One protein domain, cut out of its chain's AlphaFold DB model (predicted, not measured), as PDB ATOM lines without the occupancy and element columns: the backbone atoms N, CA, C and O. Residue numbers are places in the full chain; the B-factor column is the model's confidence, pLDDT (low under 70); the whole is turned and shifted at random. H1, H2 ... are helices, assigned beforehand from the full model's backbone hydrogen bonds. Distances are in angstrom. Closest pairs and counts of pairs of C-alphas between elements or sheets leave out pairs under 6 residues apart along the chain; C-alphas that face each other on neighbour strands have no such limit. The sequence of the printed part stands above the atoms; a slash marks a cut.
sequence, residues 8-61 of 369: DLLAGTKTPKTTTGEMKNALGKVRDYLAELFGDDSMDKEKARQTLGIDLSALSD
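Overview. This is residues 8 to 61 of the 369 residues of the protein "Phage Tail Collar Domain protein" of Oxalobacter formigenes OXCC13 (UniProt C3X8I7). A hook of residues 8 to 19 leads into one long helix, H1; the short H2 crosses its far end, and a tail with the small H3 runs on beyond, making a thin rod. The printed part has 54 residues with three named helices, H1, H2 and H3 in that order, and no named strand. It is all helix and extended, with a radius of gyration of the C-alphas of 16.8 A and spans of 56 by 18 by 12 A.

Arrangement. H1, residues 20 to 38, touches H2, residues 45 to 51, with residues 37 to 38 alone. Their closest C-alphas, those of Phe 38 and Ala 48, are 4.7 A apart, and their lines stand about perpendicular at 90 degrees. H3, residues 57 to 60, is apart from H1 and H2. In H1 and H2 every O i to N i+4 pair is within hydrogen-bond range; H3 is too short for such a pair.

Along the chain. H1 begins at C-alpha 20 (-32.480, -40.646, -43.182) and measures 26.6 A from first to last C-alpha, H2 10.0 A. H3, 5.5 A, ends at C-alpha 60 (16.216, -44.600, -48.176).

Size, cuts and confidence. The farthest C-alphas, of Pro 16 and Asp 61, are 56.1 A apart. The printed part has no cut and no long link between helices. The pLDDT is under 70 at residue 42 and residues 56 to 61.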
ATOM      1  N   ASP A   8     -25.649 -40.380 -56.356       80.88
ATOM      2  CA  ASP A   8     -26.896 -39.612 -56.253       80.88
ATOM      3  C   ASP A   8     -27.575 -39.787 -54.885       80.88
ATOM      4  O   ASP A   8     -28.329 -38.922 -54.429       80.88
ATOM      5  N   LEU A   9     -27.263 -40.884 -54.189       82.88
ATOM      6  CA  LEU A   9     -27.755 -41.164 -52.848       82.88
ATOM      7  C   LEU A   9     -26.992 -40.344 -51.794       82.88
ATOM      8  O   LEU A   9     -27.635 -39.753 -50.928       82.88
ATOM      9  N   LEU A  10     -25.660 -40.232 -51.912       80.25
ATOM     10  CA  LEU A  10     -24.825 -39.370 -51.056       80.25
ATOM     11  C   LEU A  10     -25.029 -37.873 -51.335       80.25
ATOM     12  O   LEU A  10     -24.975 -37.063 -50.412       80.25
ATOM     13  N   ALA A  11     -25.283 -37.505 -52.593       81.44
ATOM     14  CA  ALA A  11     -25.580 -36.130 -52.991       81.44
ATOM     15  C   ALA A  11     -27.000 -35.680 -52.589       81.44
ATOM     16  O   ALA A  11     -27.321 -34.498 -52.687       81.44
ATOM     17  N   GLY A  12     -27.858 -36.608 -52.139       75.06
ATOM     18  CA  GLY A  12     -29.242 -36.322 -51.752       75.06
ATOM     19  C   GLY A  12     -30.160 -35.966 -52.927       75.06
ATOM     20  O   GLY A  12     -31.254 -35.446 -52.707       75.06
ATOM     21  N   THR A  13     -29.718 -36.229 -54.159       80.50
ATOM     22  CA  THR A  13     -30.407 -35.893 -55.416       80.50
ATOM     23  C   THR A  13     -31.228 -37.053 -55.983       80.50
ATOM     24  O   THR A  13     -31.877 -36.888 -57.012       80.50
ATOM     25  N   LYS A  14     -31.225 -38.217 -55.318       81.38
ATOM     26  CA  LYS A  14     -32.064 -39.382 -55.642       81.38
ATOM     27  C   LYS A  14     -33.562 -39.046 -55.546       81.38
ATOM     28  O   LYS A  14     -33.983 -38.334 -54.632       81.38
ATOM     29  N   THR A  15     -34.370 -39.620 -56.441       76.25
ATOM     30  CA  THR A  15     -35.839 -39.480 -56.451       76.25
ATOM     31  C   THR A  15     -36.510 -40.854 -56.300       76.25
ATOM     32  O   THR A  15     -36.207 -41.745 -57.094       76.25
ATOM     33  N   PRO A  16     -37.433 -41.055 -55.338       74.38
ATOM     34  CA  PRO A  16     -37.840 -40.120 -54.283       74.38
ATOM     35  C   PRO A  16     -36.682 -39.778 -53.329       74.38
ATOM     36  O   PRO A  16     -35.696 -40.509 -53.251       74.38
ATOM     37  N   LYS A  17     -36.802 -38.631 -52.647       77.62
ATOM     38  CA  LYS A  17     -35.734 -38.015 -51.842       77.62
ATOM     39  C   LYS A  17     -35.146 -39.002 -50.830       77.62
ATOM     40  O   LYS A  17     -35.906 -39.638 -50.099       77.62
ATOM     41  N   THR A  18     -33.814 -39.073 -50.760       81.75
ATOM     42  CA  THR A  18     -33.077 -39.968 -49.854       81.75
ATOM     43  C   THR A  18     -33.600 -39.864 -48.424       81.75
ATOM     44  O   THR A  18     -33.640 -38.782 -47.833       81.75
ATOM     45  N   THR A  19     -33.982 -41.002 -47.854       84.75
ATOM     46  CA  THR A  19     -34.442 -41.072 -46.466       84.75
ATOM     47  C   THR A  19     -33.264 -41.049 -45.489       84.75
ATOM     48  O   THR A  19     -32.143 -41.443 -45.814       84.75
ATOM     49  N   THR A  20     -33.509 -40.646 -44.239       82.44
ATOM     50  CA  THR A  20     -32.480 -40.646 -43.182       82.44
ATOM     51  C   THR A  20     -31.884 -42.042 -42.951       82.44
ATOM     52  O   THR A  20     -30.690 -42.169 -42.679       82.44
ATOM     53  N   GLY A  21     -32.694 -43.098 -43.094       86.94
ATOM     54  CA  GLY A  21     -32.243 -44.488 -42.975       86.94
ATOM     55  C   GLY A  21     -31.305 -44.910 -44.109       86.94
ATOM     56  O   GLY A  21     -30.263 -45.512 -43.850       86.94
ATOM     57  N   GLU A  22     -31.627 -44.539 -45.351       85.25
ATOM     58  CA  GLU A  22     -30.764 -44.791 -46.512       85.25
ATOM     59  C   GLU A  22     -29.440 -44.031 -46.409       85.25
ATOM     60  O   GLU A  22     -28.383 -44.614 -46.649       85.25
ATOM     61  N   MET A  23     -29.477 -42.764 -45.982       86.44
ATOM     62  CA  MET A  23     -28.273 -41.952 -45.792       86.44
ATOM     63  C   MET A  23     -27.356 -42.547 -44.715       86.44
ATOM     64  O   MET A  23     -26.150 -42.664 -44.919       86.44
ATOM     65  N   LYS A  24     -27.923 -43.000 -43.588       87.81
ATOM     66  CA  LYS A  24     -27.158 -43.651 -42.513       87.81
ATOM     67  C   LYS A  24     -26.486 -44.943 -42.987       87.81
ATOM     68  O   LYS A  24     -25.332 -45.185 -42.646       87.81
ATOM     69  N   ASN A  25     -27.181 -45.753 -43.787       88.00
ATOM     70  CA  ASN A  25     -26.611 -46.969 -44.369       88.00
ATOM     71  C   ASN A  25     -25.478 -46.634 -45.360       88.00
ATOM     72  O   ASN A  25     -24.408 -47.232 -45.307       88.00
ATOM     73  N   ALA A  26     -25.666 -45.617 -46.203       86.94
ATOM     74  CA  ALA A  26     -24.646 -45.167 -47.148       86.94
ATOM     75  C   ALA A  26     -23.375 -44.652 -46.457       86.94
ATOM     76  O   ALA A  26     -22.275 -45.048 -46.829       86.94
ATOM     77  N   LEU A  27     -23.518 -43.837 -45.408       87.62
ATOM     78  CA  LEU A  27     -22.395 -43.385 -44.579       87.62
ATOM     79  C   LEU A  27     -21.686 -44.557 -43.882       87.62
ATOM     80  O   LEU A  27     -20.461 -44.561 -43.805       87.62
ATOM     81  N   GLY A  28     -22.438 -45.571 -43.437       87.31
ATOM     82  CA  GLY A  28     -21.877 -46.823 -42.920       87.31
ATOM     83  C   GLY A  28     -21.008 -47.538 -43.956       87.31
ATOM     84  O   GLY A  28     -19.857 -47.845 -43.673       87.31
ATOM     85  N   LYS A  29     -21.502 -47.692 -45.191       88.00
ATOM     86  CA  LYS A  29     -20.729 -48.286 -46.295       88.00
ATOM     87  C   LYS A  29     -19.481 -47.482 -46.657       88.00
ATOM     88  O   LYS A  29     -18.458 -48.077 -46.971       88.00
ATOM     89  N   VAL A  30     -19.542 -46.148 -46.608       86.69
ATOM     90  CA  VAL A  30     -18.362 -45.289 -46.814       86.69
ATOM     91  C   VAL A  30     -17.338 -45.509 -45.704       86.69
ATOM     92  O   VAL A  30     -16.159 -45.674 -45.999       86.69
ATOM     93  N   ARG A  31     -17.776 -45.556 -44.442       86.62
ATOM     94  CA  ARG A  31     -16.893 -45.851 -43.310       86.62
ATOM     95  C   ARG A  31     -16.230 -47.218 -43.469       86.62
ATOM     96  O   ARG A  31     -15.018 -47.303 -43.333       86.62
ATOM     97  N   ASP A  32     -17.002 -48.251 -43.787       87.44
ATOM     98  CA  ASP A  32     -16.492 -49.620 -43.909       87.44
ATOM     99  C   ASP A  32     -15.565 -49.770 -45.131       87.44
ATOM    100  O   ASP A  32     -14.569 -50.484 -45.068       87.44
ATOM    101  N   TYR A  33     -15.824 -49.037 -46.222       85.81
ATOM    102  CA  TYR A  33     -14.906 -48.942 -47.363       85.81
ATOM    103  C   TYR A  33     -13.581 -48.271 -46.988       85.81
ATOM    104  O   TYR A  33     -12.516 -48.767 -47.345       85.81
ATOM    105  N   LEU A  34     -13.636 -47.152 -46.259       83.50
ATOM    106  CA  LEU A  34     -12.441 -46.446 -45.797       83.50
ATOM    107  C   LEU A  34     -11.654 -47.271 -44.775       83.50
ATOM    108  O   LEU A  34     -10.430 -47.260 -44.828       83.50
ATOM    109  N   ALA A  35     -12.333 -48.011 -43.899       82.31
ATOM    110  CA  ALA A  35     -11.703 -48.923 -42.949       82.31
ATOM    111  C   ALA A  35     -11.034 -50.115 -43.653       82.31
ATOM    112  O   ALA A  35      -9.926 -50.499 -43.297       82.31
ATOM    113  N   GLU A  36     -11.641 -50.669 -44.707       82.81
ATOM    114  CA  GLU A  36     -11.006 -51.723 -45.511       82.81
ATOM    115  C   GLU A  36      -9.805 -51.195 -46.315       82.81
ATOM    116  O   GLU A  36      -8.829 -51.915 -46.511       82.81
ATOM    117  N   LEU A  37      -9.855 -49.933 -46.761       81.62
ATOM    118  CA  LEU A  37      -8.788 -49.305 -47.543       81.62
ATOM    119  C   LEU A  37      -7.621 -48.805 -46.673       81.62
ATOM    120  O   LEU A  37      -6.465 -48.962 -47.048       81.62
ATOM    121  N   PHE A  38      -7.887 -48.202 -45.518       79.44
ATOM    122  CA  PHE A  38      -6.862 -47.547 -44.696       79.44
ATOM    123  C   PHE A  38      -6.630 -48.217 -43.336       79.44
ATOM    124  O   PHE A  38      -5.682 -47.856 -42.642       79.44
ATOM    125  N   GLY A  39      -7.432 -49.220 -42.979       78.31
ATOM    126  CA  GLY A  39      -7.445 -49.841 -41.656       78.31
ATOM    127  C   GLY A  39      -8.366 -49.118 -40.668       78.31
ATOM    128  O   GLY A  39      -8.838 -48.009 -40.914       78.31
ATOM    129  N   ASP A  40      -8.614 -49.762 -39.526       75.81
ATOM    130  CA  ASP A  40      -9.479 -49.229 -38.462       75.81
ATOM    131  C   ASP A  40      -8.800 -48.140 -37.607       75.81
ATOM    132  O   ASP A  40      -9.481 -47.379 -36.917       75.81
ATOM    133  N   ASP A  41      -7.465 -48.050 -37.648       77.56
ATOM    134  CA  ASP A  41      -6.683 -47.080 -36.878       77.56
ATOM    135  C   ASP A  41      -6.193 -45.918 -37.753       77.56
ATOM    136  O   ASP A  41      -5.225 -46.025 -38.504       77.56
ATOM    137  N   SER A  42      -6.839 -44.762 -37.601       69.56
ATOM    138  CA  SER A  42      -6.468 -43.523 -38.298       69.56
ATOM    139  C   SER A  42      -5.090 -42.954 -37.914       69.56
ATOM    140  O   SER A  42      -4.604 -42.036 -38.580       69.56
ATOM    141  N   MET A  43      -4.459 -43.455 -36.844       73.00
ATOM    142  CA  MET A  43      -3.116 -43.038 -36.434       73.00
ATOM    143  C   MET A  43      -2.003 -43.807 -37.155       73.00
ATOM    144  O   MET A  43      -0.876 -43.305 -37.211       73.00
ATOM    145  N   ASP A  44      -2.306 -44.957 -37.767       76.81
ATOM    146  CA  ASP A  44      -1.347 -45.759 -38.531       76.81
ATOM    147  C   ASP A  44      -1.147 -45.193 -39.949       76.81
ATOM    148  O   ASP A  44      -1.596 -45.710 -40.978       76.81
ATOM    149  N   LYS A  45      -0.446 -44.057 -39.989       75.25
ATOM    150  CA  LYS A  45      -0.108 -43.336 -41.223       75.25
ATOM    151  C   LYS A  45       0.813 -44.137 -42.143       75.25
ATOM    152  O   LYS A  45       0.874 -43.835 -43.331       75.25
ATOM    153  N   GLU A  46       1.547 -45.108 -41.605       74.38
ATOM    154  CA  GLU A  46       2.472 -45.943 -42.369       74.38
ATOM    155  C   GLU A  46       1.694 -46.918 -43.247       74.38
ATOM    156  O   GLU A  46       1.841 -46.920 -44.470       74.38
ATOM    157  N   LYS A  47       0.776 -47.663 -42.631       72.81
ATOM    158  CA  LYS A  47      -0.072 -48.622 -43.331       72.81
ATOM    159  C   LYS A  47      -1.001 -47.943 -44.338       72.81
ATOM    160  O   LYS A  47      -1.109 -48.405 -45.471       72.81
ATOM    161  N   ALA A  48      -1.589 -46.796 -43.983       75.62
ATOM    162  CA  ALA A  48      -2.424 -46.016 -44.902       75.62
ATOM    163  C   ALA A  48      -1.658 -45.564 -46.160       75.62
ATOM    164  O   ALA A  48      -2.199 -45.554 -47.267       75.62
ATOM    165  N   ARG A  49      -0.382 -45.207 -45.997       76.06
ATOM    166  CA  ARG A  49       0.487 -44.760 -47.087       76.06
ATOM    167  C   ARG A  49       0.915 -45.925 -47.987       76.06
ATOM    168  O   ARG A  49       0.880 -45.783 -49.209       76.06
ATOM    169  N   GLN A  50       1.209 -47.085 -47.398       78.56
ATOM    170  CA  GLN A  50       1.478 -48.322 -48.137       78.56
ATOM    171  C   GLN A  50       0.267 -48.767 -48.969       78.56
ATOM    172  O   GLN A  50       0.439 -49.118 -50.135       78.56
ATOM    173  N   THR A  51      -0.962 -48.670 -48.444       77.25
ATOM    174  CA  THR A  51      -2.160 -49.019 -49.229       77.25
ATOM    175  C   THR A  51      -2.401 -48.077 -50.417       77.25
ATOM    176  O   THR A  51      -2.956 -48.495 -51.431       77.25
ATOM    177  N   LEU A  52      -1.935 -46.824 -50.349       77.12
ATOM    178  CA  LEU A  52      -1.945 -45.889 -51.486       77.12
ATOM    179  C   LEU A  52      -0.791 -46.117 -52.477       77.12
ATOM    180  O   LEU A  52      -0.646 -45.349 -53.427       77.12
ATOM    181  N   GLY A  53       0.037 -47.146 -52.265       74.38
ATOM    182  CA  GLY A  53       1.195 -47.454 -53.104       74.38
ATOM    183  C   GLY A  53       2.373 -46.498 -52.905       74.38
ATOM    184  O   GLY A  53       3.245 -46.414 -53.767       74.38
ATOM    185  N   ILE A  54       2.402 -45.754 -51.796       74.94
ATOM    186  CA  ILE A  54       3.481 -44.823 -51.470       74.94
ATOM    187  C   ILE A  54       4.431 -45.514 -50.484       74.94
ATOM    188  O   ILE A  54       4.229 -45.510 -49.268       74.94
ATOM    189  N   ASP A  55       5.494 -46.102 -51.022       75.19
ATOM    190  CA  ASP A  55       6.559 -46.712 -50.232       75.19
ATOM    191  C   ASP A  55       7.704 -45.713 -50.007       75.19
ATOM    192  O   ASP A  55       8.380 -45.296 -50.950       75.19
ATOM    193  N   LEU A  56       7.907 -45.295 -48.752       68.19
ATOM    194  CA  LEU A  56       9.027 -44.421 -48.377       68.19
ATOM    195  C   LEU A  56      10.294 -45.206 -48.019       68.19
ATOM    196  O   LEU A  56      11.354 -44.594 -47.927       68.19
ATOM    197  N   SER A  57      10.224 -46.528 -47.842       66.44
ATOM    198  CA  SER A  57      11.427 -47.341 -47.630       66.44
ATOM    199  C   SER A  57      12.283 -47.385 -48.902       66.44
ATOM    200  O   SER A  57      13.497 -47.243 -48.847       66.44
ATOM    201  N   ALA A  58      11.651 -47.355 -50.078       61.22
ATOM    202  CA  ALA A  58      12.342 -47.175 -51.355       61.22
ATOM    203  C   ALA A  58      12.998 -45.783 -51.537       61.22
ATOM    204  O   ALA A  58      13.721 -45.571 -52.513       61.22
ATOM    205  N   LEU A  59      12.740 -44.810 -50.648       60.22
ATOM    206  CA  LEU A  59      13.442 -43.521 -50.646       60.22
ATOM    207  C   LEU A  59      14.777 -43.582 -49.891       60.22
ATOM    208  O   LEU A  59      15.673 -42.829 -50.261       60.22
ATOM    209  N   SER A  60      14.931 -44.447 -48.879       56.88
ATOM    210  CA  SER A  60      16.216 -44.600 -48.176       56.88
ATOM    211  C   SER A  60      17.266 -45.315 -49.022       56.88
ATOM    212  O   SER A  60      18.450 -45.068 -48.845       56.88
ATOM    213  N   ASP A  61      16.834 -46.132 -49.984       56.50
ATOM    214  CA  ASP A  61      17.727 -46.927 -50.838       56.50
ATOM    215  C   ASP A  61      18.174 -46.182 -52.108       56.50
ATOM    216  O   ASP A  61      18.968 -46.691 -52.904       56.50
TER     217      ASP A  61